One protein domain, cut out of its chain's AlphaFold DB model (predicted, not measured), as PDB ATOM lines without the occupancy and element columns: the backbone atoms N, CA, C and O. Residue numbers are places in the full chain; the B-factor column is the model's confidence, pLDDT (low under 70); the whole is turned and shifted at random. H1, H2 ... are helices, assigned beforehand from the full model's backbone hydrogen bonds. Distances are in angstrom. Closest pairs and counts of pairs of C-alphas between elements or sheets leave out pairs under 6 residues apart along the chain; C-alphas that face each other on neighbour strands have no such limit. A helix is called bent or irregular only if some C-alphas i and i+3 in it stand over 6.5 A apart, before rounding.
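This is residues 78 to 203 of the 219 residues of an uncharacterized protein of marine sediment metagenome (UniProt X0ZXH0). A cluster of crossed helices has H3 at its core: the later half of H1 crosses H3, H2 packs on both of them, and H4 folds back along H3. The helical hairpin of H6 and H7 is joined to this cluster by H6 packing on the end part of H1, while residues 78 to 84 of H1 and residues 163 to 169 stick out. The printed part has 126 residues with seven named helices, H1 to H7 in order, and no named strand; the class is all helix. It is compact, with a radius of gyration of the C-alphas of 14.5 A, and spans 43 by 42 by 25 A.

H1, the longest helix, holds residues 78 to 99 and is 31.2 A long, from C-alpha 78 at (35.614, 111.964, -0.942) to C-alpha 99 at (21.974, 133.708, -18.732). H3, residues 124 to 142, is 27.4 A long, and H6, residues 170 to 187, is 26.6 A. The others are H2, residues 106 to 115, H4, residues 149 to 159, H5, residues 161 to 164, and H7, residues 191 to 201, which ends with C-alpha 201 at (32.849, 118.428, -28.500). H5 is irregular, but only just: C-alphas 161 and 164 are 6.9 A apart.

H3 is the hub, touching H1, H2, H4 and H5. H1 touches it with residues 89 to 97 alone, at a steep tilt of 45 degrees, opposite ways; the closest C-alphas, of Thr 93 and Arg 134, are 6.0 A apart. H1 and H2 form a helical hairpin, closest at the C-alphas of Tyr 94 and Tyr 106, 6.0 A. H2 touches H3 at a steep tilt of 65 degrees, closest at Leu 113 and Glu 131, whose C-alphas are 6.6 A apart. H3 and H4 form a helical hairpin at 38 degrees, only just steep, with the C-alphas of His 133 and Val 159 closest at 5.1 A. H5 touches H3, the C-alphas of Glu 129 and Val 161 being closest at 6.0 A. H6 touches H1 with residues 180 to 184 alone, closest at the C-alphas of Thr 96 and Leu 180, 6.1 A. H6 and H7, a helical hairpin at a shallow tilt of 22 degrees, only just touch, with 3 pairs of C-alphas within 8 A, closest at Cys 181 and Ile 194, 6.8 A. H4 and H6 are near each other, while H3 and H6 are apart. Every O i to N i+4 pair is within hydrogen-bond range in H1, H2, H3, H4 and H7, and 13 of 14 in H6; H5 is too short for such a pair.

The two C-alphas farthest apart, of Lys 78 and Arg 167, are 43.4 A apart. The printed part has no cut and no long link. Mean pLDDT of the printed part is 73.3; residues 160 to 203 are under 70.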
ATOM      1  N   LYS A  78      36.732 112.170  -0.007       91.62
ATOM      2  CA  LYS A  78      35.614 111.964  -0.942       91.62
ATOM      3  C   LYS A  78      34.362 112.776  -0.579       91.62
ATOM      4  O   LYS A  78      33.720 113.335  -1.453       91.62
ATOM      5  N   SER A  79      34.056 112.900   0.712       93.69
ATOM      6  CA  SER A  79      32.907 113.680   1.191       93.69
ATOM      7  C   SER A  79      33.023 115.182   0.920       93.69
ATOM      8  O   SER A  79      32.006 115.860   0.811       93.69
ATOM      9  N   ILE A  80      34.243 115.718   0.835       92.50
ATOM     10  CA  ILE A  80      34.483 117.107   0.434       92.50
ATOM     11  C   ILE A  80      34.366 117.226  -1.084       92.50
ATOM     12  O   ILE A  80      33.686 118.126  -1.552       92.50
ATOM     13  N   GLU A  81      34.923 116.277  -1.841       89.56
ATOM     14  CA  GLU A  81      34.783 116.249  -3.304       89.56
ATOM     15  C   GLU A  81      33.310 116.189  -3.743       89.56
ATOM     16  O   GLU A  81      32.903 116.921  -4.640       89.56
ATOM     17  N   GLU A  82      32.490 115.368  -3.083       91.44
ATOM     18  CA  GLU A  82      31.048 115.278  -3.346       91.44
ATOM     19  C   GLU A  82      30.320 116.596  -3.030       91.44
ATOM     20  O   GLU A  82      29.448 117.014  -3.790       91.44
ATOM     21  N   LYS A  83      30.701 117.286  -1.946       92.00
ATOM     22  CA  LYS A  83      30.135 118.600  -1.592       92.00
ATOM     23  C   LYS A  83      30.537 119.693  -2.577       92.00
ATOM     24  O   LYS A  83      29.686 120.492  -2.960       92.00
ATOM     25  N   ASP A  84      31.804 119.725  -2.979       90.88
ATOM     26  CA  ASP A  84      32.313 120.685  -3.960       90.88
ATOM     27  C   ASP A  84      31.629 120.470  -5.316       90.88
ATOM     28  O   ASP A  84      31.205 121.432  -5.957       90.88
ATOM     29  N   LEU A  85      31.438 119.207  -5.717       90.12
ATOM     30  CA  LEU A  85      30.728 118.857  -6.944       90.12
ATOM     31  C   LEU A  85      29.261 119.301  -6.913       90.12
ATOM     32  O   LEU A  85      28.785 119.871  -7.891       90.12
ATOM     33  N   GLU A  86      28.557 119.070  -5.804       94.06
ATOM     34  CA  GLU A  86      27.165 119.506  -5.646       94.06
ATOM     35  C   GLU A  86      27.055 121.035  -5.677       94.06
ATOM     36  O   GLU A  86      26.236 121.595  -6.406       94.06
ATOM     37  N   TYR A  87      27.937 121.729  -4.956       92.88
ATOM     38  CA  TYR A  87      28.008 123.187  -4.981       92.88
ATOM     39  C   TYR A  87      28.257 123.722  -6.399       92.88
ATOM     40  O   TYR A  87      27.579 124.657  -6.848       92.88
ATOM     41  N   PHE A  88      29.187 123.102  -7.132       92.00
ATOM     42  CA  PHE A  88      29.445 123.432  -8.528       92.00
ATOM     43  C   PHE A  88      28.211 123.181  -9.399       92.00
ATOM     44  O   PHE A  88      27.843 124.060 -10.174       92.00
ATOM     45  N   ALA A  89      27.533 122.039  -9.251       92.44
ATOM     46  CA  ALA A  89      26.329 121.698 -10.011       92.44
ATOM     47  C   ALA A  89      25.216 122.744  -9.835       92.44
ATOM     48  O   ALA A  89      24.573 123.146 -10.811       92.44
ATOM     49  N   ILE A  90      25.023 123.239  -8.610       92.62
ATOM     50  CA  ILE A  90      24.024 124.266  -8.287       92.62
ATOM     51  C   ILE A  90      24.399 125.610  -8.905       92.62
ATOM     52  O   ILE A  90      23.562 126.249  -9.545       92.62
ATOM     53  N   ILE A  91      25.650 126.054  -8.739       92.94
ATOM     54  CA  ILE A  91      26.108 127.320  -9.324       92.94
ATOM     55  C   ILE A  91      26.071 127.259 -10.842       92.94
ATOM     56  O   ILE A  91      25.636 128.220 -11.478       92.94
ATOM     57  N   PHE A  92      26.510 126.148 -11.425       90.19
ATOM     58  CA  PHE A  92      26.504 125.941 -12.863       90.19
ATOM     59  C   PHE A  92      25.078 126.006 -13.411       90.19
ATOM     60  O   PHE A  92      24.815 126.797 -14.311       90.19
ATOM     61  N   THR A  93      24.141 125.286 -12.793       91.12
ATOM     62  CA  THR A  93      22.714 125.338 -13.139       91.12
ATOM     63  C   THR A  93      22.143 126.749 -13.019       91.12
ATOM     64  O   THR A  93      21.645 127.302 -13.999       91.12
ATOM     65  N   TYR A  94      22.295 127.388 -11.855       93.50
ATOM     66  CA  TYR A  94      21.800 128.746 -11.635       93.50
ATOM     67  C   TYR A  94      22.362 129.736 -12.661       93.50
ATOM     68  O   TYR A  94      21.611 130.491 -13.273       93.50
ATOM     69  N   THR A  95      23.685 129.758 -12.849       82.12
ATOM     70  CA  THR A  95      24.329 130.724 -13.748       82.12
ATOM     71  C   THR A  95      23.933 130.497 -15.198       82.12
ATOM     72  O   THR A  95      23.677 131.478 -15.898       82.12
ATOM     73  N   THR A  96      23.809 129.239 -15.624       85.06
ATOM     74  CA  THR A  96      23.347 128.892 -16.965       85.06
ATOM     75  C   THR A  96      21.919 129.346 -17.208       85.06
ATOM     76  O   THR A  96      21.693 130.185 -18.083       85.06
ATOM     77  N   ASN A  97      20.967 128.895 -16.389       86.94
ATOM     78  CA  ASN A  97      19.572 129.273 -16.588       86.94
ATOM     79  C   ASN A  97      19.387 130.790 -16.435       86.94
ATOM     80  O   ASN A  97      18.558 131.388 -17.119       86.94
ATOM     81  N   LYS A  98      20.183 131.462 -15.588       89.25
ATOM     82  CA  LYS A  98      20.121 132.923 -15.446       89.25
ATOM     83  C   LYS A  98      20.534 133.658 -16.719       89.25
ATOM     84  O   LYS A  98      19.913 134.666 -17.050       89.25
ATOM     85  N   ILE A  99      21.552 133.168 -17.428       83.06
ATOM     86  CA  ILE A  99      21.974 133.708 -18.732       83.06
ATOM     87  C   ILE A  99      20.870 133.516 -19.780       83.06
ATOM     88  O   ILE A  99      20.672 134.388 -20.622       83.06
ATOM     89  N   GLU A 100      20.131 132.411 -19.697       82.38
ATOM     90  CA  GLU A 100      18.998 132.090 -20.577       82.38
ATOM     91  C   GLU A 100      17.700 132.830 -20.206       82.38
ATOM     92  O   GLU A 100      16.717 132.772 -20.945       82.38
ATOM     93  N   GLY A 101      17.699 133.581 -19.099       84.94
ATOM     94  CA  GLY A 101      16.591 134.445 -18.689       84.94
ATOM     95  C   GLY A 101      15.719 133.902 -17.558       84.94
ATOM     96  O   GLY A 101      14.661 134.472 -17.297       84.94
ATOM     97  N   SER A 102      16.144 132.848 -16.858       88.94
ATOM     98  CA  SER A 102      15.437 132.341 -15.678       88.94
ATOM     99  C   SER A 102      15.259 133.415 -14.603       88.94
ATOM    100  O   SER A 102      16.141 134.239 -14.302       88.94
ATOM    101  N   THR A 103      14.084 133.396 -13.984       94.00
ATOM    102  CA  THR A 103      13.706 134.333 -12.927       94.00
ATOM    103  C   THR A 103      14.169 133.890 -11.542       94.00
ATOM    104  O   THR A 103      14.198 134.729 -10.637       94.00
ATOM    105  N   LEU A 104      14.596 132.631 -11.386       94.62
ATOM    106  CA  LEU A 104      15.104 132.104 -10.120       94.62
ATOM    107  C   LEU A 104      16.315 132.909  -9.632       94.62
ATOM    108  O   LEU A 104      17.160 133.378 -10.406       94.62
ATOM    109  N   THR A 105      16.377 133.101  -8.319       97.06
ATOM    110  CA  THR A 105      17.560 133.595  -7.612       97.06
ATOM    111  C   THR A 105      18.459 132.431  -7.212       97.06
ATOM    112  O   THR A 105      17.999 131.301  -7.064       97.06
ATOM    113  N   TYR A 106      19.736 132.715  -6.945       96.81
ATOM    114  CA  TYR A 106      20.684 131.690  -6.501       96.81
ATOM    115  C   TYR A 106      20.189 130.929  -5.262       96.81
ATOM    116  O   TYR A 106      20.275 129.708  -5.213       96.81
ATOM    117  N   ARG A 107      19.618 131.642  -4.280       97.31
ATOM    118  CA  ARG A 107      19.098 131.031  -3.049       97.31
ATOM    119  C   ARG A 107      17.910 130.112  -3.323       97.31
ATOM    120  O   ARG A 107      17.830 129.051  -2.719       97.31
ATOM    121  N   GLU A 108      16.998 130.518  -4.203       97.88
ATOM    122  CA  GLU A 108      15.859 129.685  -4.608       97.88
ATOM    123  C   GLU A 108      16.330 128.431  -5.345       97.88
ATOM    124  O   GLU A 108      15.883 127.342  -5.006       97.88
ATOM    125  N   THR A 109      17.275 128.561  -6.283       97.25
ATOM    126  CA  THR A 109      17.866 127.414  -6.986       97.25
ATOM    127  C   THR A 109      18.590 126.473  -6.023       97.25
ATOM    128  O   THR A 109      18.383 125.269  -6.091       97.25
ATOM    129  N   ALA A 110      19.387 126.991  -5.086       97.62
ATOM    130  CA  ALA A 110      20.073 126.163  -4.096       97.62
ATOM    131  C   ALA A 110      19.082 125.419  -3.187       97.62
ATOM    132  O   ALA A 110      19.193 124.213  -3.015       97.62
ATOM    133  N   LEU A 111      18.061 126.101  -2.654       97.81
ATOM    134  CA  LEU A 111      17.042 125.458  -1.815       97.81
ATOM    135  C   LEU A 111      16.221 124.412  -2.582       97.81
ATOM    136  O   LEU A 111      15.894 123.368  -2.016       97.81
ATOM    137  N   LEU A 112      15.914 124.681  -3.851       97.62
ATOM    138  CA  LEU A 112      15.237 123.737  -4.732       97.62
ATOM    139  C   LEU A 112      16.080 122.473  -4.929       97.62
ATOM    140  O   LEU A 112      15.591 121.378  -4.676       97.62
ATOM    141  N   LEU A 113      17.341 122.621  -5.338       96.94
ATOM    142  CA  LEU A 113      18.186 121.494  -5.738       96.94
ATOM    143  C   LEU A 113      18.774 120.725  -4.543       96.94
ATOM    144  O   LEU A 113      18.868 119.503  -4.601       96.94
ATOM    145  N   GLU A 114      19.122 121.402  -3.443       95.44
ATOM    146  CA  GLU A 114      19.693 120.757  -2.248       95.44
ATOM    147  C   GLU A 114      18.629 120.161  -1.325       95.44
ATOM    148  O   GLU A 114      18.862 119.141  -0.678       95.44
ATOM    149  N   LYS A 115      17.485 120.844  -1.182       95.81
ATOM    150  CA  LYS A 115      16.490 120.543  -0.137       95.81
ATOM    151  C   LYS A 115      15.114 120.185  -0.689       95.81
ATOM    152  O   LYS A 115      14.216 119.914   0.102       95.81
ATOM    153  N   GLY A 116      14.925 120.222  -2.009       95.25
ATOM    154  CA  GLY A 116      13.623 119.988  -2.634       95.25
ATOM    155  C   GLY A 116      12.585 121.065  -2.310       95.25
ATOM    156  O   GLY A 116      11.388 120.813  -2.417       95.25
ATOM    157  N   ILE A 117      13.007 122.255  -1.865       96.94
ATOM    158  CA  ILE A 117      12.082 123.321  -1.466       96.94
ATOM    159  C   ILE A 117      11.686 124.123  -2.704       96.94
ATOM    160  O   ILE A 117      12.483 124.892  -3.240       96.94
ATOM    161  N   THR A 118      10.434 123.973  -3.134       95.56
ATOM    162  CA  THR A 118       9.904 124.681  -4.303       95.56
ATOM    163  C   THR A 118       9.735 126.183  -4.029       95.56
ATOM    164  O   THR A 118       9.039 126.559  -3.081       95.56
ATOM    165  N   PRO A 119      10.324 127.068  -4.855       92.88
ATOM    166  CA  PRO A 119      10.126 128.510  -4.746       92.88
ATOM    167  C   PRO A 119       8.671 128.920  -5.010       92.88
ATOM    168  O   PRO A 119       8.070 128.508  -6.001       92.88
ATOM    169  N   ALA A 120       8.114 129.781  -4.158       91.75
ATOM    170  CA  ALA A 120       6.792 130.363  -4.378       91.75
ATOM    171  C   ALA A 120       6.831 131.439  -5.479       91.75
ATOM    172  O   ALA A 120       7.826 132.145  -5.627       91.75
ATOM    173  N   ASN A 121       5.724 131.612  -6.210       92.25
ATOM    174  CA  ASN A 121       5.551 132.660  -7.229       92.25
ATOM    175  C   ASN A 121       6.588 132.630  -8.372       92.25
ATOM    176  O   ASN A 121       6.942 133.673  -8.925       92.25
ATOM    177  N   ARG A 122       7.080 131.441  -8.731       91.75
ATOM    178  CA  ARG A 122       7.968 131.217  -9.883       91.75
ATOM    179  C   ARG A 122       7.269 130.377 -10.942       91.75
ATOM    180  O   ARG A 122       6.316 129.663 -10.639       91.75
ATOM    181  N   SER A 123       7.729 130.489 -12.185       91.75
ATOM    182  CA  SER A 123       7.210 129.663 -13.272       91.75
ATOM    183  C   SER A 123       7.583 128.197 -13.036       91.75
ATOM    184  O   SER A 123       8.689 127.884 -12.587       91.75
ATOM    185  N   ILE A 124       6.650 127.290 -13.332       90.88
ATOM    186  CA  ILE A 124       6.892 125.844 -13.228       90.88
ATOM    187  C   ILE A 124       7.999 125.445 -14.208       90.88
ATOM    188  O   ILE A 124       8.805 124.565 -13.914       90.88
ATOM    189  N   GLU A 125       8.071 126.132 -15.346       88.50
ATOM    190  CA  GLU A 125       9.084 125.940 -16.371       88.50
ATOM    191  C   GLU A 125      10.490 126.230 -15.838       88.50
ATOM    192  O   GLU A 125      11.361 125.387 -16.014       88.50
ATOM    193  N   ASP A 126      10.720 127.358 -15.151       90.12
ATOM    194  CA  ASP A 126      12.050 127.675 -14.604       90.12
ATOM    195  C   ASP A 126      12.462 126.676 -13.512       90.12
ATOM    196  O   ASP A 126      13.635 126.314 -13.417       90.12
ATOM    197  N   ILE A 127      11.504 126.220 -12.698       94.00
ATOM    198  CA  ILE A 127      11.740 125.204 -11.663       94.00
ATOM    199  C   ILE A 127      12.162 123.884 -12.316       94.00
ATOM    200  O   ILE A 127      13.191 123.316 -11.951       94.00
ATOM    201  N   LYS A 128      11.395 123.409 -13.303       93.25
ATOM    202  CA  LYS A 128      11.656 122.128 -13.970       93.25
ATOM    203  C   LYS A 128      12.922 122.157 -14.818       93.25
ATOM    204  O   LYS A 128      13.648 121.171 -14.837       93.25
ATOM    205  N   GLU A 129      13.202 123.275 -15.479       91.69
ATOM    206  CA  GLU A 129      14.435 123.474 -16.243       91.69
ATOM    207  C   GLU A 129      15.666 123.418 -15.329       91.69
ATOM    208  O   GLU A 129      16.635 122.748 -15.672       91.69
ATOM    209  N   ALA A 130      15.617 124.029 -14.137       94.25
ATOM    210  CA  ALA A 130      16.715 123.953 -13.172       94.25
ATOM    211  C   ALA A 130      16.939 122.522 -12.650       94.25
ATOM    212  O   ALA A 130      18.078 122.059 -12.581       94.25
ATOM    213  N   GLU A 131      15.865 121.800 -12.311       95.25
ATOM    214  CA  GLU A 131      15.955 120.391 -11.899       95.25
ATOM    215  C   GLU A 131      16.582 119.533 -13.009       95.25
ATOM    216  O   GLU A 131      17.576 118.845 -12.784       95.25
ATOM    217  N   GLN A 132      16.050 119.623 -14.229       93.56
ATOM    218  CA  GLN A 132      16.520 118.837 -15.370       93.56
ATOM    219  C   GLN A 132      17.945 119.186 -15.791       93.56
ATOM    220  O   GLN A 132      18.718 118.295 -16.135       93.56
ATOM    221  N   HIS A 133      18.318 120.465 -15.741       92.94
ATOM    222  CA  HIS A 133      19.674 120.899 -16.042       92.94
ATOM    223  C   HIS A 133      20.694 120.251 -15.093       92.94
ATOM    224  O   HIS A 133      21.736 119.773 -15.549       92.94
ATOM    225  N   ARG A 134      20.397 120.177 -13.786       94.25
ATOM    226  CA  ARG A 134      21.261 119.496 -12.805       94.25
ATOM    227  C   ARG A 134      21.351 117.990 -13.067       94.25
ATOM    228  O   ARG A 134      22.442 117.432 -12.983       94.25
ATOM    229  N   GLU A 135      20.243 117.339 -13.406       93.38
ATOM    230  CA  GLU A 135      20.261 115.905 -13.728       93.38
ATOM    231  C   GLU A 135      21.097 115.618 -14.980       93.38
ATOM    232  O   GLU A 135      21.994 114.776 -14.945       93.38
ATOM    233  N   VAL A 136      20.904 116.393 -16.052       90.56
ATOM    234  CA  VAL A 136      21.706 116.267 -17.278       90.56
ATOM    235  C   VAL A 136      23.184 116.534 -17.004       90.56
ATOM    236  O   VAL A 136      24.036 115.824 -17.532       90.56
ATOM    237  N   PHE A 137      23.516 117.494 -16.137       89.69
ATOM    238  CA  PHE A 137      24.894 117.711 -15.699       89.69
ATOM    239  C   PHE A 137      25.509 116.440 -15.086       89.69
ATOM    240  O   PHE A 137      26.621 116.055 -15.455       89.69
ATOM    241  N   TYR A 138      24.790 115.746 -14.203       92.19
ATOM    242  CA  TYR A 138      25.273 114.492 -13.622       92.19
ATOM    243  C   TYR A 138      25.340 113.343 -14.626       92.19
ATOM    244  O   TYR A 138      26.285 112.552 -14.573       92.19
ATOM    245  N   ASP A 139      24.388 113.263 -15.552       91.06
ATOM    246  CA  ASP A 139      24.424 112.288 -16.640       91.06
ATOM    247  C   ASP A 139      25.662 112.486 -17.515       91.06
ATOM    248  O   ASP A 139      26.348 111.519 -17.845       91.06
ATOM    249  N   MET A 140      25.999 113.736 -17.838       89.06
ATOM    250  CA  MET A 140      27.189 114.079 -18.616       89.06
ATOM    251  C   MET A 140      28.483 113.671 -17.907       89.06
ATOM    252  O   MET A 140      29.398 113.181 -18.562       89.06
ATOM    253  N   LEU A 141      28.567 113.829 -16.583       88.00
ATOM    254  CA  LEU A 141      29.747 113.419 -15.811       88.00
ATOM    255  C   LEU A 141      29.933 111.902 -15.746       88.00
ATOM    256  O   LEU A 141      31.064 111.424 -15.672       88.00
ATOM    257  N   LYS A 142      28.832 111.145 -15.747       91.38
ATOM    258  CA  LYS A 142      28.852 109.674 -15.740       91.38
ATOM    259  C   LYS A 142      29.014 109.086 -17.143       91.38
ATOM    260  O   LYS A 142      29.223 107.882 -17.270       91.38
ATOM    261  N   TYR A 143      28.885 109.905 -18.186       89.25
ATOM    262  CA  TYR A 143      28.940 109.459 -19.568       89.25
ATOM    263  C   TYR A 143      30.381 109.150 -19.990       89.25
ATOM    264  O   TYR A 143      31.217 110.038 -20.126       89.25
ATOM    265  N   ASP A 144      30.659 107.872 -20.234       90.19
ATOM    266  CA  ASP A 144      31.990 107.336 -20.541       90.19
ATOM    267  C   ASP A 144      32.184 106.976 -22.027       90.19
ATOM    268  O   ASP A 144      33.271 106.582 -22.454       90.19
ATOM    269  N   LYS A 145      31.133 107.117 -22.840       90.25
ATOM    270  CA  LYS A 145      31.153 106.805 -24.274       90.25
ATOM    271  C   LYS A 145      31.571 108.019 -25.099       90.25
ATOM    272  O   LYS A 145      31.551 109.163 -24.653       90.25
ATOM    273  N   LYS A 146      31.905 107.778 -26.368       88.19
ATOM    274  CA  LYS A 146      32.127 108.861 -27.330       88.19
ATOM    275  C   LYS A 146      30.826 109.636 -27.538       88.19
ATOM    276  O   LYS A 146      29.816 109.049 -27.927       88.19
ATOM    277  N   ILE A 147      30.874 110.953 -27.342       86.94
ATOM    278  CA  ILE A 147      29.716 111.821 -27.568       86.94
ATOM    279  C   ILE A 147      29.318 111.754 -29.044       86.94
ATOM    280  O   ILE A 147      30.106 112.043 -29.947       86.94
ATOM    281  N   SER A 148      28.073 111.349 -29.276       88.25
ATOM    282  CA  SER A 148      27.451 111.305 -30.594       88.25
ATOM    283  C   SER A 148      26.416 112.421 -30.733       88.25
ATOM    284  O   SER A 148      25.953 112.983 -29.737       88.25
ATOM    285  N   MET A 149      26.009 112.731 -31.966       85.94
ATOM    286  CA  MET A 149      24.971 113.742 -32.197       85.94
ATOM    287  C   MET A 149      23.643 113.367 -31.520       85.94
ATOM    288  O   MET A 149      22.966 114.238 -30.984       85.94
ATOM    289  N   SER A 150      23.278 112.082 -31.486       84.94
ATOM    290  CA  SER A 150      22.061 111.632 -30.799       84.94
ATOM    291  C   SER A 150      22.146 111.832 -29.286       84.94
ATOM    292  O   SER A 150      21.171 112.261 -28.680       84.94
ATOM    293  N   THR A 151      23.313 111.599 -28.680       85.50
ATOM    294  CA  THR A 151      23.555 111.892 -27.259       85.50
ATOM    295  C   THR A 151      23.424 113.383 -26.963       85.50
ATOM    296  O   THR A 151      22.748 113.761 -26.011       85.50
ATOM    297  N   LEU A 152      24.008 114.233 -27.812       85.31
ATOM    298  CA  LEU A 152      23.895 115.682 -27.665       85.31
ATOM    299  C   LEU A 152      22.433 116.147 -27.759       85.31
ATOM    300  O   LEU A 152      21.990 116.950 -26.943       85.31
ATOM    301  N   LEU A 153      21.681 115.629 -28.736       85.12
ATOM    302  CA  LEU A 153      20.259 115.937 -28.901       85.12
ATOM    303  C   LEU A 153      19.429 115.469 -27.706       85.12
ATOM    304  O   LEU A 153      18.543 116.198 -27.272       85.12
ATOM    305  N   TYR A 154      19.730 114.287 -27.165       86.88
ATOM    306  CA  TYR A 154      19.075 113.775 -25.968       86.88
ATOM    307  C   TYR A 154      19.251 114.740 -24.794       86.88
ATOM    308  O   TYR A 154      18.254 115.213 -24.260       86.88
ATOM    309  N   TRP A 155      20.487 115.118 -24.457       86.75
ATOM    310  CA  TRP A 155      20.740 116.077 -23.376       86.75
ATOM    311  C   TRP A 155      20.050 117.418 -23.615       86.75
ATOM    312  O   TRP A 155      19.480 117.996 -22.695       86.75
ATOM    313  N   LEU A 156      20.039 117.891 -24.861       80.69
ATOM    314  CA  LEU A 156      19.406 119.155 -25.211       80.69
ATOM    315  C   LEU A 156      17.895 119.161 -24.960       80.69
ATOM    316  O   LEU A 156      17.349 120.121 -24.412       80.69
ATOM    317  N   ILE A 157      17.229 118.086 -25.381       81.62
ATOM    318  CA  ILE A 157      15.791 117.894 -25.188       81.62
ATOM    319  C   ILE A 157      15.486 117.709 -23.701       81.62
ATOM    320  O   ILE A 157      14.514 118.280 -23.217       81.62
ATOM    321  N   SER A 158      16.338 116.978 -22.980       82.88
ATOM    322  CA  SER A 158      16.170 116.710 -21.552       82.88
ATOM    323  C   SER A 158      16.210 117.957 -20.680       82.88
ATOM    324  O   SER A 158      15.553 117.941 -19.654       82.88
ATOM    325  N   VAL A 159      16.939 119.016 -21.054       80.56
ATOM    326  CA  VAL A 159      16.978 120.283 -20.290       80.56
ATOM    327  C   VAL A 159      15.837 121.231 -20.677       80.56
ATOM    328  O   VAL A 159      15.371 122.034 -19.871       80.56
ATOM    329  N   SER A 160      15.378 121.177 -21.928       67.81
ATOM    330  CA  SER A 160      14.533 122.228 -22.500       67.81
ATOM    331  C   SER A 160      13.033 121.945 -22.336       67.81
ATOM    332  O   SER A 160      12.350 121.631 -23.313       67.81
ATOM    333  N   VAL A 161      12.465 122.154 -21.142       59.72
ATOM    334  CA  VAL A 161      10.993 122.090 -20.940       59.72
ATOM    335  C   VAL A 161      10.255 123.151 -21.765       59.72
ATOM    336  O   VAL A 161       9.151 122.920 -22.262       59.72
ATOM    337  N   LYS A 162      10.889 124.308 -21.996       52.22
ATOM    338  CA  LYS A 162      10.341 125.414 -22.804       52.22
ATOM    339  C   LYS A 162      10.171 125.067 -24.298       52.22
ATOM    340  O   LYS A 162       9.492 125.795 -25.028       52.22
ATOM    341  N   CYS A 163      10.728 123.950 -24.776       42.97
ATOM    342  CA  CYS A 163      10.794 123.599 -26.201       42.97
ATOM    343  C   CYS A 163       9.699 122.644 -26.707       42.97
ATOM    344  O   CYS A 163       9.915 121.942 -27.689       42.97
ATOM    345  N   TYR A 164       8.490 122.669 -26.135       38.25
ATOM    346  CA  TYR A 164       7.317 122.092 -26.820       38.25
ATOM    347  C   TYR A 164       6.536 123.111 -27.672       38.25
ATOM    348  O   TYR A 164       5.583 122.739 -28.356       38.25
ATOM    349  N   LYS A 165       6.922 124.402 -27.669       34.25
ATOM    350  CA  LYS A 165       6.181 125.460 -28.394       34.25
ATOM    351  C   LYS A 165       6.989 126.456 -29.233       34.25
ATOM    352  O   LYS A 165       6.360 127.229 -29.951       34.25
ATOM    353  N   SER A 166       8.324 126.465 -29.222       32.62
ATOM    354  CA  SER A 166       9.079 127.437 -30.031       32.62
ATOM    355  C   SER A 166      10.139 126.796 -30.923       32.62
ATOM    356  O   SER A 166      10.909 125.922 -30.539       32.62
ATOM    357  N   ARG A 167      10.105 127.230 -32.179       37.06
ATOM    358  CA  ARG A 167      10.873 126.756 -33.325       37.06
ATOM    359  C   ARG A 167      12.316 127.274 -33.230       37.06
ATOM    360  O   ARG A 167      12.670 128.195 -33.956       37.06
ATOM    361  N   TYR A 168      13.140 126.722 -32.338       39.91
ATOM    362  CA  TYR A 168      14.572 127.046 -32.285       39.91
ATOM    363  C   TYR A 168      15.405 125.954 -32.952       39.91
ATOM    364  O   TYR A 168      15.286 124.770 -32.648       39.91
ATOM    365  N   THR A 169      16.239 126.356 -33.913       33.91
ATOM    366  CA  THR A 169      17.105 125.439 -34.655       33.91
ATOM    367  C   THR A 169      18.319 125.026 -33.805       33.91
ATOM    368  O   THR A 169      18.822 125.838 -33.020       33.91
ATOM    369  N   PRO A 170      18.864 123.804 -33.990       39.06
ATOM    370  CA  PRO A 170      20.004 123.276 -33.221       39.06
ATOM    371  C   PRO A 170      21.236 124.201 -33.167       39.06
ATOM    372  O   PRO A 170      22.019 124.171 -32.224       39.06
ATOM    373  N   GLN A 171      21.394 125.072 -34.166       30.88
ATOM    374  CA  GLN A 171      22.513 126.009 -34.302       30.88
ATOM    375  C   GLN A 171      22.500 127.133 -33.251       30.88
ATOM    376  O   GLN A 171      23.561 127.619 -32.858       30.88
ATOM    377  N   ILE A 172      21.319 127.553 -32.786       39.84
ATOM    378  CA  ILE A 172      21.176 128.593 -31.754       39.84
ATOM    379  C   ILE A 172      21.508 128.007 -30.378       39.84
ATOM    380  O   ILE A 172      22.228 128.626 -29.598       39.84
ATOM    381  N   LEU A 173      21.077 126.772 -30.128       42.41
ATOM    382  CA  LEU A 173      21.341 126.038 -28.891       42.41
ATOM    383  C   LEU A 173      22.819 125.651 -28.728       42.41
ATOM    384  O   LEU A 173      23.370 125.813 -27.644       42.41
ATOM    385  N   ILE A 174      23.509 125.272 -29.810       42.91
ATOM    386  CA  ILE A 174      24.972 125.081 -29.794       42.91
ATOM    387  C   ILE A 174      25.694 126.394 -29.453       42.91
ATOM    388  O   ILE A 174      26.644 126.395 -28.674       42.91
ATOM    389  N   LYS A 175      25.230 127.536 -29.982       40.94
ATOM    390  CA  LYS A 175      25.794 128.850 -29.629       40.94
ATOM    391  C   LYS A 175      25.576 129.198 -28.158       40.94
ATOM    392  O   LYS A 175      26.476 129.781 -27.563       40.94
ATOM    393  N   ILE A 176      24.429 128.845 -27.578       44.22
ATOM    394  CA  ILE A 176      24.128 129.062 -26.156       44.22
ATOM    395  C   ILE A 176      25.013 128.159 -25.285       44.22
ATOM    396  O   ILE A 176      25.744 128.683 -24.452       44.22
ATOM    397  N   LEU A 177      25.087 126.853 -25.567       45.78
ATOM    398  CA  LEU A 177      25.958 125.898 -24.859       45.78
ATOM    399  C   LEU A 177      27.440 126.296 -24.885       45.78
ATOM    400  O   LEU A 177      28.123 126.237 -23.861       45.78
ATOM    401  N   ILE A 178      27.940 126.767 -26.032       47.22
ATOM    402  CA  ILE A 178      29.308 127.284 -26.146       47.22
ATOM    403  C   ILE A 178      29.471 128.562 -25.306       47.22
ATOM    404  O   ILE A 178      30.448 128.699 -24.571       47.22
ATOM    405  N   ARG A 179      28.507 129.489 -25.345       41.16
ATOM    406  CA  ARG A 179      28.553 130.749 -24.578       41.16
ATOM    407  C   ARG A 179      28.481 130.511 -23.061       41.16
ATOM    408  O   ARG A 179      29.140 131.229 -22.309       41.16
ATOM    409  N   LEU A 180      27.760 129.476 -22.636       42.00
ATOM    410  CA  LEU A 180      27.621 129.016 -21.252       42.00
ATOM    411  C   LEU A 180      28.888 128.337 -20.723       42.00
ATOM    412  O   LEU A 180      29.401 128.739 -19.677       42.00
ATOM    413  N   CYS A 181      29.468 127.401 -21.487       43.31
ATOM    414  CA  CYS A 181      30.759 126.787 -21.152       43.31
ATOM    415  C   CYS A 181      31.865 127.845 -20.989       43.31
ATOM    416  O   CYS A 181      32.722 127.733 -20.111       43.31
ATOM    417  N   PHE A 182      31.827 128.917 -21.789       38.50
ATOM    418  CA  PHE A 182      32.811 129.999 -21.727       38.50
ATOM    419  C   PHE A 182      32.594 131.021 -20.604       38.50
ATOM    420  O   PHE A 182      33.579 131.534 -20.066       38.50
ATOM    421  N   HIS A 183      31.349 131.345 -20.240       37.41
ATOM    422  CA  HIS A 183      31.082 132.309 -19.167       37.41
ATOM    423  C   HIS A 183      31.482 131.750 -17.794       37.41
ATOM    424  O   HIS A 183      32.126 132.453 -17.010       37.41
ATOM    425  N   SER A 184      31.204 130.468 -17.547       33.66
ATOM    426  CA  SER A 184      31.623 129.767 -16.326       33.66
ATOM    427  C   SER A 184      33.151 129.663 -16.221       33.66
ATOM    428  O   SER A 184      33.709 129.953 -15.164       33.66
ATOM    429  N   CYS A 185      33.844 129.435 -17.346       34.00
ATOM    430  CA  CYS A 185      35.314 129.409 -17.435       34.00
ATOM    431  C   CYS A 185      35.985 130.743 -17.033       34.00
ATOM    432  O   CYS A 185      37.133 130.770 -16.590       34.00
ATOM    433  N   LYS A 186      35.273 131.875 -17.155       31.11
ATOM    434  CA  LYS A 186      35.799 133.215 -16.841       31.11
ATOM    435  C   LYS A 186      35.661 133.601 -15.362       31.11
ATOM    436  O   LYS A 186      36.327 134.542 -14.932       31.11
ATOM    437  N   LYS A 187      34.791 132.922 -14.604       32.78
ATOM    438  CA  LYS A 187      34.419 133.298 -13.226       32.78
ATOM    439  C   LYS A 187      34.758 132.223 -12.187       32.78
ATOM    440  O   LYS A 187      35.077 132.578 -11.059       32.78
ATOM    441  N   TYR A 188      34.765 130.950 -12.582       41.72
ATOM    442  CA  TYR A 188      35.084 129.813 -11.721       41.72
ATOM    443  C   TYR A 188      36.074 128.914 -12.462       41.72
ATOM    444  O   TYR A 188      35.721 128.168 -13.373       41.72
ATOM    445  N   CYS A 189      37.355 129.065 -12.138       36.66
ATOM    446  CA  CYS A 189      38.421 128.248 -12.703       36.66
ATOM    447  C   CYS A 189      38.375 126.856 -12.053       36.66
ATOM    448  O   CYS A 189      39.145 126.572 -11.143       36.66
ATOM    449  N   GLU A 190      37.454 126.005 -12.504       38.72
ATOM    450  CA  GLU A 190      37.488 124.563 -12.249       38.72
ATOM    451  C   GLU A 190      37.592 123.831 -13.585       38.72
ATOM    452  O   GLU A 190      36.667 123.748 -14.391       38.72
ATOM    453  N   THR A 191      38.813 123.385 -13.860       44.09
ATOM    454  CA  THR A 191      39.303 123.061 -15.199       44.09
ATOM    455  C   THR A 191      38.823 121.704 -15.715       44.09
ATOM    456  O   THR A 191      38.847 121.495 -16.918       44.09
ATOM    457  N   LEU A 192      38.370 120.788 -14.850       38.94
ATOM    458  CA  LEU A 192      38.152 119.376 -15.203       38.94
ATOM    459  C   LEU A 192      36.908 119.111 -16.057       38.94
ATOM    460  O   LEU A 192      36.993 118.381 -17.045       38.94
ATOM    461  N   VAL A 193      35.766 119.703 -15.696       39.88
ATOM    462  CA  VAL A 193      34.502 119.474 -16.414       39.88
ATOM    463  C   VAL A 193      34.580 120.090 -17.808       39.88
ATOM    464  O   VAL A 193      34.204 119.462 -18.791       39.88
ATOM    465  N   ILE A 194      35.169 121.284 -17.906       41.28
ATOM    466  CA  ILE A 194      35.269 122.051 -19.149       41.28
ATOM    467  C   ILE A 194      36.275 121.418 -20.126       41.28
ATOM    468  O   ILE A 194      35.984 121.375 -21.318       41.28
ATOM    469  N   THR A 195      37.416 120.879 -19.670       39.16
ATOM    470  CA  THR A 195      38.354 120.174 -20.570       39.16
ATOM    471  C   THR A 195      37.772 118.872 -21.109       39.16
ATOM    472  O   THR A 195      37.884 118.626 -22.304       39.16
ATOM    473  N   SER A 196      37.079 118.084 -20.277       37.88
ATOM    474  CA  SER A 196      36.438 116.838 -20.725       37.88
ATOM    475  C   SER A 196      35.287 117.101 -21.707       37.88
ATOM    476  O   SER A 196      35.149 116.408 -22.716       37.88
ATOM    477  N   LEU A 197      34.498 118.157 -21.475       39.78
ATOM    478  CA  LEU A 197      33.446 118.587 -22.397       39.78
ATOM    479  C   LEU A 197      34.000 119.135 -23.718       39.78
ATOM    480  O   LEU A 197      33.486 118.797 -24.782       39.78
ATOM    481  N   LEU A 198      35.054 119.957 -23.677       41.91
ATOM    482  CA  LEU A 198      35.650 120.555 -24.875       41.91
ATOM    483  C   LEU A 198      36.397 119.534 -25.744       41.91
ATOM    484  O   LEU A 198      36.265 119.591 -26.965       41.91
ATOM    485  N   GLU A 199      37.129 118.591 -25.146       40.59
ATOM    486  CA  GLU A 199      37.813 117.510 -25.877       40.59
ATOM    487  C   GLU A 199      36.810 116.595 -26.598       40.59
ATOM    488  O   GLU A 199      37.040 116.198 -27.741       40.59
ATOM    489  N   ASN A 200      35.647 116.333 -25.992       41.03
ATOM    490  CA  ASN A 200      34.606 115.523 -26.621       41.03
ATOM    491  C   ASN A 200      33.775 116.282 -27.678       41.03
ATOM    492  O   ASN A 200      33.326 115.680 -28.655       41.03
ATOM    493  N   LEU A 201      33.584 117.600 -27.532       39.66
ATOM    494  CA  LEU A 201      32.849 118.428 -28.500       39.66
ATOM    495  C   LEU A 201      33.639 118.683 -29.796       39.66
ATOM    496  O   LEU A 201      33.033 118.806 -30.859       39.66
ATOM    497  N   GLN A 202      34.977 118.697 -29.759       40.47
ATOM    498  CA  GLN A 202      35.821 118.873 -30.955       40.47
ATOM    499  C   GLN A 202      35.685 117.741 -31.998       40.47
ATOM    500  O   GLN A 202      36.121 117.904 -33.136       40.47
ATOM    501  N   GLY A 203      35.046 116.617 -31.649       38.97
ATOM    502  CA  GLY A 203      34.784 115.492 -32.553       38.97
ATOM    503  C   GLY A 203      33.501 115.585 -33.394       38.97
ATOM    504  O   GLY A 203      33.228 114.665 -34.168       38.97
TER     505      GLY A 203